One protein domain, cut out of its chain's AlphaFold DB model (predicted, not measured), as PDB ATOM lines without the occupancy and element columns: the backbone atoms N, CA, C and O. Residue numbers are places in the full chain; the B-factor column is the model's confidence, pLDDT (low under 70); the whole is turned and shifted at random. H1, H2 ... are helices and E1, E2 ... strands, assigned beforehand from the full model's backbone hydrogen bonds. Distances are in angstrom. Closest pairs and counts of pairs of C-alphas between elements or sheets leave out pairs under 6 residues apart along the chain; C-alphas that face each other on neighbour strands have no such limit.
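This is residues 16 to 33 and 107 to 237 of the 239 residues of an uncharacterized protein of Escherichia coli 1-250-04_S3_C2 (UniProt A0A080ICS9). Picture a strongly twisted wall of seven strands, E1 to E7, that curls round one helix, H1, while a small hairpin of two strands, E8 and E9, covers H1 on the side turned away from that wall. A second, short helix, H2, packs over the E6 and E7 end of the wall, and two long loops, residues 114 to 125 and 134 to 149, reach out at opposite ends of the whole. The printed part has 149 residues, with two named helices and nine named strands in the order E1 E2 E3 E4 E5 H1 E6 H2 E7 E8 E9; the large sheet is mixed, in the order E1, E2, E3, E4, E5, E6, E7, and the small one is antiparallel. The class is mixed, helices and strands, with 67 residues, under half, in named elements. The whole is compact, with a radius of gyration of the C-alphas of 15.0 A, and spans 46 by 38 by 32 A.

Start in the large sheet with C-alpha 16 at (132.203, 196.839, 148.972), where E1, residues 16 to 18, begins. E2 is residues 25 to 30, 15.8 A long, and E3 is residues 107 to 113, 19.9 A. Find C-alpha 126 at (126.901, 206.599, 137.696); from there E4 runs 21.2 A to residue 133. E5, residues 150 to 157, spans 19.3 A and bends by 64 degrees at residue 153. E6, residues 185 to 189, and E7, residues 214 to 218, complete this sheet, at 12.6 A and 13.0 A. H1, residues 164 to 174, is 15.3 A long, and H2, residues 194 to 199, is 8.9 A. Near the end of the printed part look for E8, residues 227 to 230, and E9, residues 233 to 236, which ends at C-alpha 236, (137.582, 192.820, 130.526).

Begin with E3, E4 and E5, a meander, each strand the antiparallel neighbour of the one before: N 109 and O 130 are 2.8 A apart, and N 131 and O 154 are 2.9 A apart. E2 is antiparallel to E3, with N 28 and O 110 at 2.9 A, and the edge strand E1 forms a hairpin with E2, with N 29 and O 16 at 3.1 A. On the other side of E5, E6 is parallel to it, with N 186 and O 150 at 2.8 A; E5, H1 and E6 make a strand-helix-strand unit, two parallel neighbour strands with a helix between, and its crossover is right-handed. E7, the other edge strand, is antiparallel to E6, with N 187 and O 216 at 2.9 A. H1 and H2 make two layers with the sheet, helices on one face of it. The sheet curls round H1; the closest C-alphas of E2 and H1 are those of Ile 27 and Ala 171, 6.2 A apart. The closest C-alphas of H1 and E9 are those of Ala 170 and Trp 234, 5.1 A apart. E8 and E9 form a hairpin, with N 228 and O 235 at 2.8 A. H2 runs along E7, at 7 degrees on the local plane, with a height over the sheet of 9.4 A; H1 and H2 are apart. In H1 and H2 every O i to N i+4 pair is within hydrogen-bond range.

The two C-alphas farthest apart, those of Pro 120 and Glu 144, are 47.8 A from each other. Residues 34 to 106 are not printed, and C-alphas 33 and 107 are 9.9 A apart across this cut. The links E3 to E4, E4 to E5 and H2 to E7 are long. The mean pLDDT of the printed part is 79.1; look for values under 70 at residues 16 to 24, 32 to 33, 115 to 123, 142 to 145 and 158 to 165 of this model.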
ATOM      1  N   ASN A  16     131.564 197.721 149.943       56.84
ATOM      2  CA  ASN A  16     132.203 196.839 148.972       56.84
ATOM      3  C   ASN A  16     132.421 197.603 147.667       56.84
ATOM      4  O   ASN A  16     131.475 197.884 146.926       56.84
ATOM      5  N   HIS A  17     133.681 197.931 147.406       55.19
ATOM      6  CA  HIS A  17     134.131 198.629 146.216       55.19
ATOM      7  C   HIS A  17     135.211 197.803 145.532       55.19
ATOM      8  O   HIS A  17     136.193 197.446 146.178       55.19
ATOM      9  N   ASN A  18     135.043 197.525 144.239       53.72
ATOM     10  CA  ASN A  18     136.119 196.953 143.440       53.72
ATOM     11  C   ASN A  18     136.776 198.051 142.613       53.72
ATOM     12  O   ASN A  18     136.150 198.621 141.717       53.72
ATOM     13  N   TYR A  19     138.024 198.348 142.972       53.56
ATOM     14  CA  TYR A  19     138.856 199.393 142.396       53.56
ATOM     15  C   TYR A  19     140.266 198.852 142.192       53.56
ATOM     16  O   TYR A  19     141.000 198.648 143.156       53.56
ATOM     17  N   ASP A  20     140.658 198.658 140.940       49.00
ATOM     18  CA  ASP A  20     142.026 198.269 140.574       49.00
ATOM     19  C   ASP A  20     142.929 199.492 140.276       49.00
ATOM     20  O   ASP A  20     144.104 199.353 139.929       49.00
ATOM     21  N   GLY A  21     142.382 200.713 140.371       50.34
ATOM     22  CA  GLY A  21     143.085 201.970 140.103       50.34
ATOM     23  C   GLY A  21     143.463 202.244 138.653       50.34
ATOM     24  O   GLY A  21     144.113 203.256 138.383       50.34
ATOM     25  N   LYS A  22     143.068 201.374 137.722       55.28
ATOM     26  CA  LYS A  22     143.397 201.470 136.291       55.28
ATOM     27  C   LYS A  22     142.168 201.349 135.395       55.28
ATOM     28  O   LYS A  22     142.236 201.718 134.224       55.28
ATOM     29  N   SER A  23     141.060 200.862 135.938       60.31
ATOM     30  CA  SER A  23     139.839 200.600 135.202       60.31
ATOM     31  C   SER A  23     139.068 201.869 134.844       60.31
ATOM     32  O   SER A  23     139.011 202.862 135.576       60.31
ATOM     33  N   VAL A  24     138.429 201.811 133.673       65.81
ATOM     34  CA  VAL A  24     137.508 202.843 133.170       65.81
ATOM     35  C   VAL A  24     136.188 202.831 133.952       65.81
ATOM     36  O   VAL A  24     135.454 203.818 133.942       65.81
ATOM     37  N   VAL A  25     135.893 201.732 134.652       71.50
ATOM     38  CA  VAL A  25     134.644 201.488 135.372       71.50
ATOM     39  C   VAL A  25     134.941 200.922 136.756       71.50
ATOM     40  O   VAL A  25     135.845 200.112 136.923       71.50
ATOM     41  N   GLU A  26     134.136 201.319 137.731       76.75
ATOM     42  CA  GLU A  26     134.115 200.783 139.085       76.75
ATOM     43  C   GLU A  26     132.718 200.263 139.402       76.75
ATOM     44  O   GLU A  26     131.728 200.838 138.934       76.75
ATOM     45  N   ILE A  27     132.628 199.255 140.274       77.81
ATOM     46  CA  ILE A  27     131.348 198.883 140.875       77.81
ATOM     47  C   ILE A  27     131.343 199.061 142.388       77.81
ATOM     48  O   ILE A  27     132.368 198.925 143.068       77.81
ATOM     49  N   ARG A  28     130.161 199.374 142.917       80.94
ATOM     50  CA  ARG A  28     129.903 199.511 144.353       80.94
ATOM     51  C   ARG A  28     128.631 198.774 144.705       80.94
ATOM     52  O   ARG A  28     127.586 199.061 144.126       80.94
ATOM     53  N   LYS A  29     128.698 197.848 145.660       83.12
ATOM     54  CA  LYS A  29     127.478 197.238 146.197       83.12
ATOM     55  C   LYS A  29     126.681 198.320 146.920       83.12
ATOM     56  O   LYS A  29     127.234 199.043 147.746       83.12
ATOM     57  N   LEU A  30     125.404 198.444 146.599       79.94
ATOM     58  CA  LEU A  30     124.504 199.350 147.294       79.94
ATOM     59  C   LEU A  30     123.972 198.690 148.561       79.94
ATOM     60  O   LEU A  30     123.734 197.479 148.590       79.94
ATOM     61  N   ASP A  31     123.786 199.496 149.600       74.75
ATOM     62  CA  ASP A  31     123.058 199.072 150.784       74.75
ATOM     63  C   ASP A  31     121.562 199.164 150.490       74.75
ATOM     64  O   ASP A  31     120.980 200.246 150.394       74.75
ATOM     65  N   ILE A  32     120.968 197.998 150.269       69.62
ATOM     66  CA  ILE A  32     119.555 197.846 149.943       69.62
ATOM     67  C   ILE A  32     118.789 197.217 151.117       69.62
ATOM     68  O   ILE A  32     117.876 196.429 150.898       69.62
ATOM     69  N   SER A  33     119.216 197.519 152.355       60.41
ATOM     70  CA  SER A  33     118.675 196.963 153.605       60.41
ATOM     71  C   SER A  33     117.139 196.907 153.674       60.41
ATOM     72  O   SER A  33     116.433 197.577 152.928       60.41
ATOM     73  N   THR A 107     120.726 191.729 145.136       87.44
ATOM     74  CA  THR A 107     121.976 192.442 145.387       87.44
ATOM     75  C   THR A 107     122.191 193.400 144.229       87.44
ATOM     76  O   THR A 107     122.232 192.990 143.071       87.44
ATOM     77  N   VAL A 108     122.299 194.693 144.534       86.62
ATOM     78  CA  VAL A 108     122.451 195.741 143.522       86.62
ATOM     79  C   VAL A 108     123.861 196.312 143.576       86.62
ATOM     80  O   VAL A 108     124.350 196.690 144.640       86.62
ATOM     81  N   HIS A 109     124.490 196.418 142.412       85.88
ATOM     82  CA  HIS A 109     125.770 197.078 142.214       85.88
ATOM     83  C   HIS A 109     125.578 198.334 141.359       85.88
ATOM     84  O   HIS A 109     125.042 198.261 140.255       85.88
ATOM     85  N   GLU A 110     126.024 199.483 141.858       84.38
ATOM     86  CA  GLU A 110     126.184 200.721 141.093       84.38
ATOM     87  C   GLU A 110     127.415 200.604 140.195       84.38
ATOM     88  O   GLU A 110     128.487 200.256 140.680       84.38
ATOM     89  N   ILE A 111     127.268 200.928 138.909       81.06
ATOM     90  CA  ILE A 111     128.363 201.057 137.947       81.06
ATOM     91  C   ILE A 111     128.705 202.541 137.817       81.06
ATOM     92  O   ILE A 111     127.867 203.345 137.398       81.06
ATOM     93  N   THR A 112     129.947 202.910 138.112       79.69
ATOM     94  CA  THR A 112     130.440 204.285 137.954       79.69
ATOM     95  C   THR A 112     131.656 204.338 137.041       79.69
ATOM     96  O   THR A 112     132.403 203.372 136.946       79.69
ATOM     97  N   LEU A 113     131.876 205.461 136.361       74.69
ATOM     98  CA  LEU A 113     133.130 205.686 135.643       74.69
ATOM     99  C   LEU A 113     134.272 205.863 136.646       74.69
ATOM    100  O   LEU A 113     134.195 206.725 137.517       74.69
ATOM    101  N   GLY A 114     135.330 205.074 136.506       71.19
ATOM    102  CA  GLY A 114     136.526 205.184 137.334       71.19
ATOM    103  C   GLY A 114     137.434 206.350 136.918       71.19
ATOM    104  O   GLY A 114     137.225 206.977 135.875       71.19
ATOM    105  N   PRO A 115     138.489 206.646 137.691       66.81
ATOM    106  CA  PRO A 115     139.499 207.653 137.378       66.81
ATOM    107  C   PRO A 115     140.354 207.294 136.159       66.81
ATOM    108  O   PRO A 115     140.970 208.186 135.584       66.81
ATOM    109  N   GLY A 116     140.352 206.030 135.712       64.88
ATOM    110  CA  GLY A 116     140.901 205.638 134.410       64.88
ATOM    111  C   GLY A 116     140.104 206.187 133.216       64.88
ATOM    112  O   GLY A 116     140.560 206.117 132.075       64.88
ATOM    113  N   CYS A 117     138.914 206.757 133.445       66.06
ATOM    114  CA  CYS A 117     138.152 207.457 132.421       66.06
ATOM    115  C   CYS A 117     138.788 208.825 132.118       66.06
ATOM    116  O   CYS A 117     138.671 209.773 132.893       66.06
ATOM    117  N   ASN A 118     139.393 208.960 130.935       60.44
ATOM    118  CA  ASN A 118     140.059 210.189 130.478       60.44
ATOM    119  C   ASN A 118     139.101 211.338 130.105       60.44
ATOM    120  O   ASN A 118     139.512 212.283 129.433       60.44
ATOM    121  N   VAL A 119     137.827 211.270 130.499       59.19
ATOM    122  CA  VAL A 119     136.852 212.333 130.237       59.19
ATOM    123  C   VAL A 119     136.782 213.255 131.466       59.19
ATOM    124  O   VAL A 119     136.278 212.841 132.516       59.19
ATOM    125  N   PRO A 120     137.267 214.512 131.381       55.41
ATOM    126  CA  PRO A 120     137.362 215.403 132.536       55.41
ATOM    127  C   PRO A 120     136.022 215.601 133.257       55.41
ATOM    128  O   PRO A 120     135.007 215.960 132.656       55.41
ATOM    129  N   GLY A 121     136.018 215.359 134.569       59.66
ATOM    130  CA  GLY A 121     134.839 215.503 135.426       59.66
ATOM    131  C   GLY A 121     133.771 214.416 135.256       59.66
ATOM    132  O   GLY A 121     132.640 214.633 135.688       59.66
ATOM    133  N   TYR A 122     134.062 213.296 134.583       62.06
ATOM    134  CA  TYR A 122     133.148 212.145 134.481       62.06
ATOM    135  C   TYR A 122     133.481 211.011 135.457       62.06
ATOM    136  O   TYR A 122     132.601 210.198 135.731       62.06
ATOM    137  N   ALA A 123     134.685 210.979 136.034       68.25
ATOM    138  CA  ALA A 123     135.016 210.042 137.106       68.25
ATOM    139  C   ALA A 123     134.022 210.168 138.281       68.25
ATOM    140  O   ALA A 123     133.620 211.270 138.657       68.25
ATOM    141  N   GLY A 124     133.593 209.033 138.827       73.06
ATOM    142  CA  GLY A 124     132.564 208.911 139.856       73.06
ATOM    143  C   GLY A 124     131.119 209.035 139.357       73.06
ATOM    144  O   GLY A 124     130.204 208.920 140.174       73.06
ATOM    145  N   THR A 125     130.889 209.259 138.056       74.75
ATOM    146  CA  THR A 125     129.532 209.359 137.490       74.75
ATOM    147  C   THR A 125     128.913 207.979 137.353       74.75
ATOM    148  O   THR A 125     129.505 207.102 136.723       74.75
ATOM    149  N   THR A 126     127.705 207.807 137.882       78.75
ATOM    150  CA  THR A 126     126.901 206.599 137.696       78.75
ATOM    151  C   THR A 126     126.476 206.460 136.242       78.75
ATOM    152  O   THR A 126     125.854 207.357 135.675       78.75
ATOM    153  N   ILE A 127     126.817 205.327 135.639       75.31
ATOM    154  CA  ILE A 127     126.498 205.001 134.243       75.31
ATOM    155  C   ILE A 127     125.599 203.776 134.117       75.31
ATOM    156  O   ILE A 127     125.155 203.466 133.011       75.31
ATOM    157  N   GLY A 128     125.308 203.099 135.226       79.75
ATOM    158  CA  GLY A 128     124.395 201.972 135.239       79.75
ATOM    159  C   GLY A 128     124.300 201.270 136.585       79.75
ATOM    160  O   GLY A 128     124.931 201.674 137.559       79.75
ATOM    161  N   TYR A 129     123.518 200.199 136.605       83.56
ATOM    162  CA  TYR A 129     123.375 199.281 137.723       83.56
ATOM    163  C   TYR A 129     123.290 197.837 137.218       83.56
ATOM    164  O   TYR A 129     122.756 197.577 136.136       83.56
ATOM    165  N   ILE A 130     123.779 196.905 138.033       86.62
ATOM    166  CA  ILE A 130     123.543 195.464 137.889       86.62
ATOM    167  C   ILE A 130     122.749 195.012 139.105       86.62
ATOM    168  O   ILE A 130     123.171 195.267 140.233       86.62
ATOM    169  N   SER A 131     121.636 194.319 138.892       88.00
ATOM    170  CA  SER A 131     120.913 193.634 139.959       88.00
ATOM    171  C   SER A 131     120.985 192.123 139.766       88.00
ATOM    172  O   SER A 131     120.779 191.593 138.671       88.00
ATOM    173  N   THR A 132     121.305 191.423 140.845       90.12
ATOM    174  CA  THR A 132     121.388 189.964 140.893       90.12
ATOM    175  C   THR A 132     120.364 189.429 141.874       90.12
ATOM    176  O   THR A 132     120.127 190.052 142.909       90.12
ATOM    177  N   LEU A 133     119.813 188.258 141.577       88.81
ATOM    178  CA  LEU A 133     118.986 187.484 142.501       88.81
ATOM    179  C   LEU A 133     119.692 186.166 142.835       88.81
ATOM    180  O   LEU A 133     120.483 185.675 142.020       88.81
ATOM    181  N   PRO A 134     119.401 185.550 143.994       88.88
ATOM    182  CA  PRO A 134     119.835 184.193 144.268       88.88
ATOM    183  C   PRO A 134     119.387 183.265 143.136       88.88
ATOM    184  O   PRO A 134     118.239 183.322 142.701       88.88
ATOM    185  N   VAL A 135     120.271 182.373 142.684       88.19
ATOM    186  CA  VAL A 135     119.969 181.434 141.585       88.19
ATOM    187  C   VAL A 135     118.724 180.591 141.889       88.19
ATOM    188  O   VAL A 135     117.933 180.314 140.995       88.19
ATOM    189  N   SER A 136     118.484 180.254 143.160       85.25
ATOM    190  CA  SER A 136     117.279 179.539 143.604       85.25
ATOM    191  C   SER A 136     115.966 180.288 143.342       85.25
ATOM    192  O   SER A 136     114.905 179.666 143.347       85.25
ATOM    193  N   GLN A 137     116.022 181.600 143.119       86.31
ATOM    194  CA  GLN A 137     114.875 182.445 142.793       86.31
ATOM    195  C   GLN A 137     114.749 182.737 141.292       86.31
ATOM    196  O   GLN A 137     113.763 183.335 140.863       86.31
ATOM    197  N   ALA A 138     115.695 182.283 140.467       85.94
ATOM    198  CA  ALA A 138     115.624 182.408 139.018       85.94
ATOM    199  C   ALA A 138     114.596 181.403 138.456       85.94
ATOM    200  O   ALA A 138     114.933 180.325 137.984       85.94
ATOM    201  N   LYS A 139     113.301 181.742 138.532       79.12
ATOM    202  CA  LYS A 139     112.163 180.818 138.319       79.12
ATOM    203  C   LYS A 139     112.167 180.061 136.980       79.12
ATOM    204  O   LYS A 139     111.582 178.983 136.912       79.12
ATOM    205  N   ARG A 140     112.778 180.601 135.916       80.06
ATOM    206  CA  ARG A 140     112.881 179.922 134.601       80.06
ATOM    207  C   ARG A 140     114.191 179.163 134.409       80.06
ATOM    208  O   ARG A 140     114.340 178.414 133.443       80.06
ATOM    209  N   TRP A 141     115.119 179.321 135.339       81.50
ATOM    210  CA  TRP A 141     116.293 178.481 135.482       81.50
ATOM    211  C   TRP A 141     115.908 177.304 136.375       81.50
ATOM    212  O   TRP A 141     116.244 177.226 137.553       81.50
ATOM    213  N   THR A 142     115.123 176.383 135.816       65.94
ATOM    214  CA  THR A 142     114.959 175.057 136.415       65.94
ATOM    215  C   THR A 142     116.319 174.363 136.369       65.94
ATOM    216  O   THR A 142     117.068 174.612 135.434       65.94
ATOM    217  N   ASN A 143     116.655 173.525 137.357       55.75
ATOM    218  CA  ASN A 143     117.971 172.877 137.570       55.75
ATOM    219  C   ASN A 143     118.496 171.967 136.423       55.75
ATOM    220  O   ASN A 143     119.322 171.081 136.648       55.75
ATOM    221  N   GLU A 144     118.025 172.156 135.199       56.84
ATOM    222  CA  GLU A 144     118.497 171.530 133.980       56.84
ATOM    223  C   GLU A 144     119.473 172.472 133.276       56.84
ATOM    224  O   GLU A 144     119.326 173.692 133.284       56.84
ATOM    225  N   GLN A 145     120.529 171.874 132.735       63.66
ATOM    226  CA  GLN A 145     121.706 172.559 132.220       63.66
ATOM    227  C   GLN A 145     121.375 173.705 131.239       63.66
ATOM    228  O   GLN A 145     120.430 173.590 130.460       63.66
ATOM    229  N   PRO A 146     122.215 174.755 131.189       71.00
ATOM    230  CA  PRO A 146     123.461 174.911 131.945       71.00
ATOM    231  C   PRO A 146     123.241 175.375 133.394       71.00
ATOM    232  O   PRO A 146     122.412 176.237 133.673       71.00
ATOM    233  N   ARG A 147     124.032 174.813 134.322       84.25
ATOM    234  CA  ARG A 147     124.158 175.332 135.694       84.25
ATOM    235  C   ARG A 147     124.696 176.764 135.623       84.25
ATOM    236  O   ARG A 147     125.607 177.020 134.843       84.25
ATOM    237  N   ILE A 148     124.165 177.652 136.458       90.62
ATOM    238  CA  ILE A 148     124.681 179.013 136.642       90.62
ATOM    239  C   ILE A 148     125.142 179.204 138.083       90.62
ATOM    240  O   ILE A 148     124.559 178.634 139.007       90.62
ATOM    241  N   ASP A 149     126.195 179.991 138.264       90.81
ATOM    242  CA  ASP A 149     126.755 180.341 139.572       90.81
ATOM    243  C   ASP A 149     126.220 181.694 140.058       90.81
ATOM    244  O   ASP A 149     125.992 181.881 141.251       90.81
ATOM    245  N   ILE A 150     125.934 182.605 139.125       91.75
ATOM    246  CA  ILE A 150     125.333 183.912 139.395       91.75
ATOM    247  C   ILE A 150     124.238 184.204 138.376       91.75
ATOM    248  O   ILE A 150     124.406 183.982 137.177       91.75
ATOM    249  N   TYR A 151     123.106 184.710 138.861       92.31
ATOM    250  CA  TYR A 151     121.998 185.141 138.024       92.31
ATOM    251  C   TYR A 151     121.892 186.665 138.053       92.31
ATOM    252  O   TYR A 151     121.677 187.270 139.108       92.31
ATOM    253  N   ILE A 152     122.051 187.282 136.885       91.50
ATOM    254  CA  ILE A 152     121.802 188.705 136.690       91.50
ATOM    255  C   ILE A 152     120.356 188.858 136.238       91.50
ATOM    256  O   ILE A 152     119.984 188.419 135.151       91.50
ATOM    257  N   ASP A 153     119.556 189.513 137.070       87.00
ATOM    258  CA  ASP A 153     118.165 189.797 136.745       87.00
ATOM    259  C   ASP A 153     118.051 191.040 135.854       87.00
ATOM    260  O   ASP A 153     117.241 191.064 134.925       87.00
ATOM    261  N   GLN A 154     118.865 192.076 136.108       82.12
ATOM    262  CA  GLN A 154     118.853 193.306 135.310       82.12
ATOM    263  C   GLN A 154     120.245 193.904 135.140       82.12
ATOM    264  O   GLN A 154     121.047 193.973 136.071       82.12
ATOM    265  N   ILE A 155     120.479 194.426 133.938       81.12
ATOM    266  CA  ILE A 155     121.566 195.351 133.635       81.12
ATOM    267  C   ILE A 155     120.909 196.591 133.040       81.12
ATOM    268  O   ILE A 155     120.282 196.516 131.983       81.12
ATOM    269  N   ILE A 156     121.038 197.725 133.719       78.06
ATOM    270  CA  ILE A 156     120.554 199.016 133.231       78.06
ATOM    271  C   ILE A 156     121.751 199.946 133.078       78.06
ATOM    272  O   ILE A 156     122.525 200.118 134.012       78.06
ATOM    273  N   THR A 157     121.928 200.540 131.904       73.00
ATOM    274  CA  THR A 157     123.023 201.480 131.641       73.00
ATOM    275  C   THR A 157     122.519 202.671 130.845       73.00
ATOM    276  O   THR A 157     121.495 202.581 130.164       73.00
ATOM    277  N   VAL A 158     123.256 203.783 130.868       67.31
ATOM    278  CA  VAL A 158     123.032 204.854 129.888       67.31
ATOM    279  C   VAL A 158     123.282 204.335 128.463       67.31
ATOM    280  O   VAL A 158     123.915 203.297 128.242       67.31
ATOM    281  N   SER A 159     122.772 205.040 127.458       60.84
ATOM    282  CA  SER A 159     123.050 204.708 126.061       60.84
ATOM    283  C   SER A 159     124.524 204.962 125.709       60.84
ATOM    284  O   SER A 159     125.186 205.824 126.284       60.84
ATOM    285  N   GLY A 160     125.062 204.187 124.764       60.00
ATOM    286  CA  GLY A 160     126.435 204.367 124.268       60.00
ATOM    287  C   GLY A 160     127.548 203.808 125.163       60.00
ATOM    288  O   GLY A 160     128.705 203.854 124.760       60.00
ATOM    289  N   VAL A 161     127.225 203.227 126.324       61.94
ATOM    290  CA  VAL A 161     128.213 202.586 127.213       61.94
ATOM    291  C   VAL A 161     128.117 201.057 127.209       61.94
ATOM    292  O   VAL A 161     128.539 200.422 128.161       61.94
ATOM    293  N   ALA A 162     127.601 200.419 126.156       51.31
ATOM    294  CA  ALA A 162     127.443 198.956 126.127       51.31
ATOM    295  C   ALA A 162     128.761 198.186 126.390       51.31
ATOM    296  O   ALA A 162     128.740 197.155 127.055       51.31
ATOM    297  N   ASN A 163     129.918 198.720 125.976       52.69
ATOM    298  CA  ASN A 163     131.224 198.119 126.293       52.69
ATOM    299  C   ASN A 163     131.576 198.232 127.791       52.69
ATOM    300  O   ASN A 163     132.297 197.389 128.321       52.69
ATOM    301  N   SER A 164     131.017 199.216 128.511       59.16
ATOM    302  CA  SER A 164     131.138 199.312 129.975       59.16
ATOM    303  C   SER A 164     130.495 198.130 130.697       59.16
ATOM    304  O   SER A 164     130.913 197.812 131.805       59.16
ATOM    305  N   SER A 165     129.550 197.424 130.063       66.00
ATOM    306  CA  SER A 165     128.939 196.229 130.640       66.00
ATOM    307  C   SER A 165     129.936 195.076 130.767       66.00
ATOM    308  O   SER A 165     129.864 194.345 131.744       66.00
ATOM    309  N   GLY A 166     130.906 194.936 129.854       75.44
ATOM    310  CA  GLY A 166     131.984 193.948 129.989       75.44
ATOM    311  C   GLY A 166     132.868 194.223 131.208       75.44
ATOM    312  O   GLY A 166     133.098 193.336 132.028       75.44
ATOM    313  N   PHE A 167     133.271 195.486 131.388       74.50
ATOM    314  CA  PHE A 167     133.993 195.929 132.585       74.50
ATOM    315  C   PHE A 167     133.163 195.756 133.862       74.50
ATOM    316  O   PHE A 167     133.685 195.303 134.877       74.50
ATOM    317  N   ALA A 168     131.864 196.059 133.813       76.50
ATOM    318  CA  ALA A 168     130.964 195.871 134.944       76.50
ATOM    319  C   ALA A 168     130.781 194.384 135.300       76.50
ATOM    320  O   ALA A 168     130.703 194.054 136.480       76.50
ATOM    321  N   LEU A 169     130.777 193.484 134.309       84.31
ATOM    322  CA  LEU A 169     130.758 192.034 134.520       84.31
ATOM    323  C   LEU A 169     132.063 191.545 135.152       84.31
ATOM    324  O   LEU A 169     132.011 190.820 136.136       84.31
ATOM    325  N   ALA A 170     133.225 191.978 134.655       81.12
ATOM    326  CA  ALA A 170     134.511 191.640 135.273       81.12
ATOM    327  C   ALA A 170     134.579 192.115 136.734       81.12
ATOM    328  O   ALA A 170     134.936 191.356 137.634       81.12
ATOM    329  N   ALA A 171     134.133 193.346 136.991       77.94
ATOM    330  CA  ALA A 171     134.074 193.889 138.337       77.94
ATOM    331  C   ALA A 171     133.081 193.121 139.234       77.94
ATOM    332  O   ALA A 171     133.374 192.912 140.414       77.94
ATOM    333  N   LEU A 172     131.945 192.662 138.683       85.19
ATOM    334  CA  LEU A 172     130.956 191.837 139.389       85.19
ATOM    335  C   LEU A 172     131.561 190.499 139.808       85.19
ATOM    336  O   LEU A 172     131.384 190.090 140.952       85.19
ATOM    337  N   LEU A 173     132.299 189.840 138.915       85.94
ATOM    338  CA  LEU A 173     132.997 188.591 139.226       85.94
ATOM    339  C   LEU A 173     134.008 188.790 140.352       85.94
ATOM    340  O   LEU A 173     134.019 188.027 141.313       85.94
ATOM    341  N   ASN A 174     134.790 189.867 140.288       80.06
ATOM    342  CA  ASN A 174     135.754 190.198 141.337       80.06
ATOM    343  C   ASN A 174     135.073 190.523 142.674       80.06
ATOM    344  O   ASN A 174     135.698 190.406 143.723       80.06
ATOM    345  N   ALA A 175     133.817 190.986 142.661       77.50
ATOM    346  CA  ALA A 175     133.068 191.291 143.882       77.50
ATOM    347  C   ALA A 175     132.475 190.036 144.543       77.50
ATOM    348  O   ALA A 175     131.963 190.129 145.654       77.50
ATOM    349  N   ASN A 176     132.557 188.890 143.861       80.38
ATOM    350  CA  ASN A 176     132.023 187.596 144.274       80.38
ATOM    351  C   ASN A 176     133.101 186.512 144.053       80.38
ATOM    352  O   ASN A 176     132.875 185.496 143.389       80.38
ATOM    353  N   ILE A 177     134.315 186.761 144.556       76.69
ATOM    354  CA  ILE A 177     135.503 185.914 144.340       76.69
ATOM    355  C   ILE A 177     135.318 184.474 144.847       76.69
ATOM    356  O   ILE A 177     135.955 183.542 144.358       76.69
ATOM    357  N   GLU A 178     134.411 184.269 145.799       81.31
ATOM    358  CA  GLU A 178     134.017 182.962 146.319       81.31
ATOM    359  C   GLU A 178     133.433 182.025 145.250       81.31
ATOM    360  O   GLU A 178     133.437 180.810 145.447       81.31
ATOM    361  N   MET A 179     132.990 182.559 144.105       82.81
ATOM    362  CA  MET A 179     132.549 181.763 142.953       82.81
ATOM    363  C   MET A 179     133.703 181.061 142.220       82.81
ATOM    364  O   MET A 179     133.471 180.183 141.389       82.81
ATOM    365  N   GLY A 180     134.952 181.419 142.527       84.44
ATOM    366  CA  GLY A 180     136.140 180.852 141.906       84.44
ATOM    367  C   GLY A 180     136.422 181.396 140.501       84.44
ATOM    368  O   GLY A 180     135.964 182.464 140.098       84.44
ATOM    369  N   ASN A 181     137.230 180.642 139.755       86.44
ATOM    370  CA  ASN A 181     137.870 181.098 138.515       86.44
ATOM    371  C   ASN A 181     137.182 180.600 137.236       86.44
ATOM    372  O   ASN A 181     137.721 180.781 136.146       86.44
ATOM    373  N   ASP A 182     136.026 179.949 137.355       88.88
ATOM    374  CA  ASP A 182     135.265 179.449 136.208       88.88
ATOM    375  C   ASP A 182     133.739 179.644 136.359       88.88
ATOM    376  O   ASP A 182     132.978 178.685 136.227       88.88
ATOM    377  N   PRO A 183     133.266 180.858 136.701       91.38
ATOM    378  CA  PRO A 183     131.853 181.086 136.964       91.38
ATOM    379  C   PRO A 183     131.032 181.119 135.671       91.38
ATOM    380  O   PRO A 183     131.452 181.689 134.657       91.38
ATOM    381  N   ILE A 184     129.813 180.586 135.732       93.00
ATOM    382  CA  ILE A 184     128.806 180.725 134.678       93.00
ATOM    383  C   ILE A 184     127.768 181.761 135.114       93.00
ATOM    384  O   ILE A 184     127.059 181.596 136.108       93.00
ATOM    385  N   ILE A 185     127.659 182.833 134.336       93.12
ATOM    386  CA  ILE A 185     126.712 183.925 134.545       93.12
ATOM    387  C   ILE A 185     125.455 183.649 133.721       93.12
ATOM    388  O   ILE A 185     125.552 183.473 132.508       93.12
ATOM    389  N   GLY A 186     124.285 183.639 134.354       93.38
ATOM    390  CA  GLY A 186     122.984 183.514 133.694       93.38
ATOM    391  C   GLY A 186     122.248 184.847 133.577       93.38
ATOM    392  O   GLY A 186     122.288 185.659 134.501       93.38
ATOM    393  N   ILE A 187     121.535 185.047 132.466       91.50
ATOM    394  CA  ILE A 187     120.596 186.160 132.267       91.50
ATOM    395  C   ILE A 187     119.367 185.713 131.469       91.50
ATOM    396  O   ILE A 187     119.427 184.787 130.656       91.50
ATOM    397  N   GLU A 188     118.250 186.402 131.677       89.00
ATOM    398  CA  GLU A 188     117.063 186.323 130.829       89.00
ATOM    399  C   GLU A 188     117.002 187.539 129.893       89.00
ATOM    400  O   GLU A 188     116.765 188.670 130.317       89.00
ATOM    401  N   ALA A 189     117.220 187.317 128.597       85.44
ATOM    402  CA  ALA A 189     117.178 188.367 127.589       85.44
ATOM    403  C   ALA A 189     115.753 188.562 127.051       85.44
ATOM    404  O   ALA A 189     115.150 187.647 126.481       85.44
ATOM    405  N   TYR A 190     115.231 189.779 127.202       79.69
ATOM    406  CA  TYR A 190     113.957 190.204 126.622       79.69
ATOM    407  C   TYR A 190     114.045 190.334 125.087       79.69
ATOM    408  O   TYR A 190     115.144 190.458 124.530       79.69
ATOM    409  N   PRO A 191     112.899 190.343 124.373       75.81
ATOM    410  CA  PRO A 191     112.878 190.560 122.929       75.81
ATOM    411  C   PRO A 191     113.709 191.783 122.515       75.81
ATOM    412  O   PRO A 191     113.513 192.883 123.028       75.81
ATOM    413  N   GLY A 192     114.642 191.583 121.584       76.44
ATOM    414  CA  GLY A 192     115.522 192.639 121.073       76.44
ATOM    415  C   GLY A 192     116.780 192.926 121.906       76.44
ATOM    416  O   GLY A 192     117.641 193.656 121.423       76.44
ATOM    417  N   THR A 193     116.953 192.346 123.104       79.12
ATOM    418  CA  THR A 193     118.181 192.544 123.910       79.12
ATOM    419  C   THR A 193     119.202 191.418 123.752       79.12
ATOM    420  O   THR A 193     120.386 191.626 124.006       79.12
ATOM    421  N   ALA A 194     118.788 190.240 123.274       81.88
ATOM    422  CA  ALA A 194     119.676 189.087 123.114       81.88
ATOM    423  C   ALA A 194     120.897 189.383 122.223       81.88
ATOM    424  O   ALA A 194     122.013 189.016 122.574       81.88
ATOM    425  N   GLU A 195     120.721 190.121 121.122       80.81
ATOM    426  CA  GLU A 195     121.827 190.519 120.234       80.81
ATOM    427  C   GLU A 195     122.864 191.414 120.930       80.81
ATOM    428  O   GLU A 195     124.050 191.375 120.598       80.81
ATOM    429  N   ILE A 196     122.430 192.215 121.907       77.00
ATOM    430  CA  ILE A 196     123.319 193.053 122.716       77.00
ATOM    431  C   ILE A 196     124.146 192.162 123.647       77.00
ATOM    432  O   ILE A 196     125.361 192.330 123.729       77.00
ATOM    433  N   HIS A 197     123.515 191.178 124.293       83.69
ATOM    434  CA  HIS A 197     124.209 190.235 125.171       83.69
ATOM    435  C   HIS A 197     125.177 189.321 124.402       83.69
ATOM    436  O   HIS A 197     126.273 189.057 124.893       83.69
ATOM    437  N   VAL A 198     124.848 188.911 123.170       85.62
ATOM    438  CA  VAL A 198     125.766 188.138 122.309       85.62
ATOM    439  C   VAL A 198     127.076 188.888 122.063       85.62
ATOM    440  O   VAL A 198     128.146 188.287 122.124       85.62
ATOM    441  N   LYS A 199     127.029 190.213 121.868       79.31
ATOM    442  CA  LYS A 199     128.243 191.039 121.710       79.31
ATOM    443  C   LYS A 199     129.116 191.077 122.968       79.31
ATOM    444  O   LYS A 199     130.303 191.360 122.869       79.31
ATOM    445  N   MET A 200     128.544 190.774 124.133       78.25
ATOM    446  CA  MET A 200     129.266 190.643 125.403       78.25
ATOM    447  C   MET A 200     129.759 189.208 125.655       78.25
ATOM    448  O   MET A 200     130.335 188.942 126.706       78.25
ATOM    449  N   GLY A 201     129.524 188.285 124.716       87.88
ATOM    450  CA  GLY A 201     129.934 186.885 124.810       87.88
ATOM    451  C   GLY A 201     128.861 185.929 125.336       87.88
ATOM    452  O   GLY A 201     129.132 184.734 125.456       87.88
ATOM    453  N   TYR A 202     127.646 186.409 125.635       91.31
ATOM    454  CA  TYR A 202     126.561 185.522 126.052       91.31
ATOM    455  C   TYR A 202     126.108 184.623 124.903       91.31
ATOM    456  O   TYR A 202     125.996 185.045 123.752       91.31
ATOM    457  N   LYS A 203     125.754 183.385 125.235       93.75
ATOM    458  CA  LYS A 203     125.200 182.402 124.306       93.75
ATOM    459  C   LYS A 203     123.794 182.041 124.747       93.75
ATOM    460  O   LYS A 203     123.558 181.833 125.933       93.75
ATOM    461  N   VAL A 204     122.866 181.981 123.796       92.69
ATOM    462  CA  VAL A 204     121.531 181.424 124.048       92.69
ATOM    463  C   VAL A 204     121.702 179.952 124.401       92.69
ATOM    464  O   VAL A 204     122.482 179.255 123.749       92.69
ATOM    465  N   ILE A 205     121.027 179.499 125.454       91.19
ATOM    466  CA  ILE A 205     121.096 178.091 125.834       91.19
ATOM    467  C   ILE A 205     120.326 177.234 124.812       91.19
ATOM    468  O   ILE A 205     119.337 177.716 124.250       91.19
ATOM    469  N   PRO A 206     120.734 175.976 124.579       88.56
ATOM    470  CA  PRO A 206     120.019 175.099 123.658       88.56
ATOM    471  C   PRO A 206     118.541 174.937 124.040       88.56
ATOM    472  O   PRO A 206     118.231 174.640 125.195       88.56
ATOM    473  N   GLY A 207     117.638 175.105 123.074       87.31
ATOM    474  CA  GLY A 207     116.184 175.014 123.256       87.31
ATOM    475  C   GLY A 207     115.470 176.359 123.440       87.31
ATOM    476  O   GLY A 207     114.244 176.406 123.338       87.31
ATOM    477  N   ASP A 208     116.207 177.453 123.656       89.94
ATOM    478  CA  ASP A 208     115.661 178.811 123.809       89.94
ATOM    479  C   ASP A 208     115.837 179.673 122.531       89.94
ATOM    480  O   ASP A 208     115.637 180.895 122.533       89.94
ATOM    481  N   GLU A 209     116.207 179.075 121.394       89.75
ATOM    482  CA  GLU A 209     116.481 179.781 120.131       89.75
ATOM    483  C   GLU A 209     115.256 180.496 119.549       89.75
ATOM    484  O   GLU A 209     115.410 181.563 118.956       89.75
ATOM    485  N   ASP A 210     114.053 179.994 119.803       88.31
ATOM    486  CA  ASP A 210     112.800 180.623 119.365       88.31
ATOM    487  C   ASP A 210     111.963 181.144 120.543       88.31
ATOM    488  O   ASP A 210     110.850 181.647 120.365       88.31
ATOM    489  N   ALA A 211     112.495 181.055 121.766       86.19
ATOM    490  CA  ALA A 211     111.806 181.540 122.948       86.19
ATOM    491  C   ALA A 211     111.680 183.078 122.908       86.19
ATOM    492  O   ALA A 211     112.653 183.776 122.600       86.19
ATOM    493  N   PRO A 212     110.506 183.639 123.260       83.81
ATOM    494  CA  PRO A 212     110.308 185.089 123.291       83.81
ATOM    495  C   PRO A 212     111.193 185.769 124.342       83.81
ATOM    496  O   PRO A 212     111.587 186.918 124.175       83.81
ATOM    497  N   LEU A 213     111.517 185.060 125.420       85.75
ATOM    498  CA  LEU A 213     112.526 185.453 126.388       85.75
ATOM    499  C   LEU A 213     113.580 184.354 126.400       85.75
ATOM    500  O   LEU A 213     113.239 183.186 126.581       85.75
ATOM    501  N   LYS A 214     114.830 184.735 126.166       89.50
ATOM    502  CA  LYS A 214     115.930 183.800 125.934       89.50
ATOM    503  C   LYS A 214     116.765 183.683 127.189       89.50
ATOM    504  O   LYS A 214     117.313 184.687 127.643       89.50
ATOM    505  N   ARG A 215     116.917 182.478 127.728       92.12
ATOM    506  CA  ARG A 215     117.951 182.227 128.732       92.12
ATOM    507  C   ARG A 215     119.300 182.201 128.031       92.12
ATOM    508  O   ARG A 215     119.467 181.581 126.977       92.12
ATOM    509  N   MET A 216     120.255 182.929 128.591       93.12
ATOM    510  CA  MET A 216     121.592 183.041 128.033       93.12
ATOM    511  C   MET A 216     122.642 182.873 129.122       93.12
ATOM    512  O   MET A 216     122.446 183.334 130.247       93.12
ATOM    513  N   THR A 217     123.769 182.256 128.775       94.62
ATOM    514  CA  THR A 217     124.922 182.117 129.667       94.62
ATOM    515  C   THR A 217     126.165 182.795 129.125       94.62
ATOM    516  O   THR A 217     126.401 182.830 127.918       94.62
ATOM    517  N   LEU A 218     126.985 183.305 130.037       93.19
ATOM    518  CA  LEU A 218     128.329 183.799 129.783       93.19
ATOM    519  C   LEU A 218     129.295 183.068 130.715       93.19
ATOM    520  O   LEU A 218     129.101 183.062 131.926       93.19
ATOM    521  N   GLN A 219     130.348 182.486 130.148       93.88
ATOM    522  CA  GLN A 219     131.436 181.864 130.897       93.88
ATOM    523  C   GLN A 219     132.745 182.584 130.526       93.88
ATOM    524  O   GLN A 219     133.316 182.291 129.471       93.88
ATOM    525  N   PRO A 220     133.203 183.559 131.336       91.88
ATOM    526  CA  PRO A 220     134.348 184.421 131.025       91.88
ATOM    527  C   PRO A 220     135.638 183.659 130.699       91.88
ATOM    528  O   PRO A 220     136.342 184.016 129.761       91.88
ATOM    529  N   SER A 221     135.910 182.560 131.407       91.81
ATOM    530  CA  SER A 221     137.070 181.678 131.178       91.81
ATOM    531  C   SER A 221     137.122 181.078 129.766       91.81
ATOM    532  O   SER A 221     138.197 180.748 129.269       91.81
ATOM    533  N   SER A 222     135.965 180.947 129.107       92.56
ATOM    534  CA  SER A 222     135.837 180.399 127.755       92.56
ATOM    535  C   SER A 222     136.015 181.445 126.650       92.56
ATOM    536  O   SER A 222     135.958 181.093 125.472       92.56
ATOM    537  N   LEU A 223     136.218 182.715 127.021       92.56
ATOM    538  CA  LEU A 223     136.298 183.866 126.117       92.56
ATOM    539  C   LEU A 223     137.581 184.675 126.380       92.56
ATOM    540  O   LEU A 223     137.502 185.839 126.787       92.56
ATOM    541  N   PRO A 224     138.772 184.083 126.168       91.31
ATOM    542  CA  PRO A 224     140.057 184.743 126.413       91.31
ATOM    543  C   PRO A 224     140.292 185.983 125.538       91.31
ATOM    544  O   PRO A 224     141.191 186.770 125.808       91.31
ATOM    545  N   GLU A 225     139.512 186.170 124.475       89.88
ATOM    546  CA  GLU A 225     139.510 187.369 123.641       89.88
ATOM    547  C   GLU A 225     138.728 188.544 124.252       89.88
ATOM    548  O   GLU A 225     138.899 189.682 123.814       89.88
ATOM    549  N   LEU A 226     137.881 188.280 125.255       87.50
ATOM    550  CA  LEU A 226     137.072 189.281 125.955       87.50
ATOM    551  C   LEU A 226     137.449 189.427 127.430       87.50
ATOM    552  O   LEU A 226     137.336 190.531 127.960       87.50
ATOM    553  N   PHE A 227     137.893 188.356 128.089       88.62
ATOM    554  CA  PHE A 227     138.194 188.340 129.517       88.62
ATOM    555  C   PHE A 227     139.574 187.740 129.797       88.62
ATOM    556  O   PHE A 227     139.953 186.715 129.241       88.62
ATOM    557  N   GLU A 228     140.308 188.357 130.719       89.50
ATOM    558  CA  GLU A 228     141.598 187.880 131.214       89.50
ATOM    559  C   GLU A 228     141.533 187.721 132.736       89.50
ATOM    560  O   GLU A 228     141.230 188.676 133.452       89.50
ATOM    561  N   LEU A 229     141.848 186.529 133.248       88.12
ATOM    562  CA  LEU A 229     142.031 186.302 134.681       88.12
ATOM    563  C   LEU A 229     143.516 186.446 135.030       88.12
ATOM    564  O   LEU A 229     144.341 185.623 134.630       88.12
ATOM    565  N   LYS A 230     143.861 187.472 135.805       84.06
ATOM    566  CA  LYS A 230     145.242 187.784 136.180       84.06
ATOM    567  C   LYS A 230     145.347 187.972 137.682       84.06
ATOM    568  O   LYS A 230     144.655 188.796 138.256       84.06
ATOM    569  N   ASN A 231     146.237 187.211 138.321       82.94
ATOM    570  CA  ASN A 231     146.442 187.245 139.776       82.94
ATOM    571  C   ASN A 231     145.155 187.027 140.602       82.94
ATOM    572  O   ASN A 231     145.051 187.533 141.713       82.94
ATOM    573  N   GLY A 232     144.190 186.269 140.069       78.62
ATOM    574  CA  GLY A 232     142.896 186.041 140.720       78.62
ATOM    575  C   GLY A 232     141.848 187.128 140.466       78.62
ATOM    576  O   GLY A 232     140.756 187.027 141.011       78.62
ATOM    577  N   GLU A 233     142.143 188.124 139.625       82.06
ATOM    578  CA  GLU A 233     141.211 189.188 139.243       82.06
ATOM    579  C   GLU A 233     140.843 189.097 137.759       82.06
ATOM    580  O   GLU A 233     141.701 188.988 136.876       82.06
ATOM    581  N   TRP A 234     139.546 189.145 137.478       84.69
ATOM    582  CA  TRP A 234     138.981 189.239 136.145       84.69
ATOM    583  C   TRP A 234     139.141 190.646 135.583       84.69
ATOM    584  O   TRP A 234     138.797 191.635 136.226       84.69
ATOM    585  N   ASN A 235     139.592 190.718 134.338       82.62
ATOM    586  CA  ASN A 235     139.720 191.933 133.553       82.62
ATOM    587  C   ASN A 235     138.932 191.762 132.259       82.62
ATOM    588  O   ASN A 235     139.024 190.720 131.615       82.62
ATOM    589  N   TYR A 236     138.181 192.784 131.857       81.56
ATOM    590  CA  TYR A 236     137.582 192.820 130.526       81.56
ATOM    591  C   TYR A 236     138.544 193.505 129.554       81.56
ATOM    592  O   TYR A 236     139.009 194.614 129.810       81.56
ATOM    593  N   ILE A 237     138.839 192.836 128.444       81.50
ATOM    594  CA  ILE A 237     139.781 193.279 127.407       81.50
ATOM    595  C   ILE A 237     139.135 193.368 126.018       81.50
ATOM    596  O   ILE A 237     139.817 193.670 125.035       81.50
TER     597      ILE A 237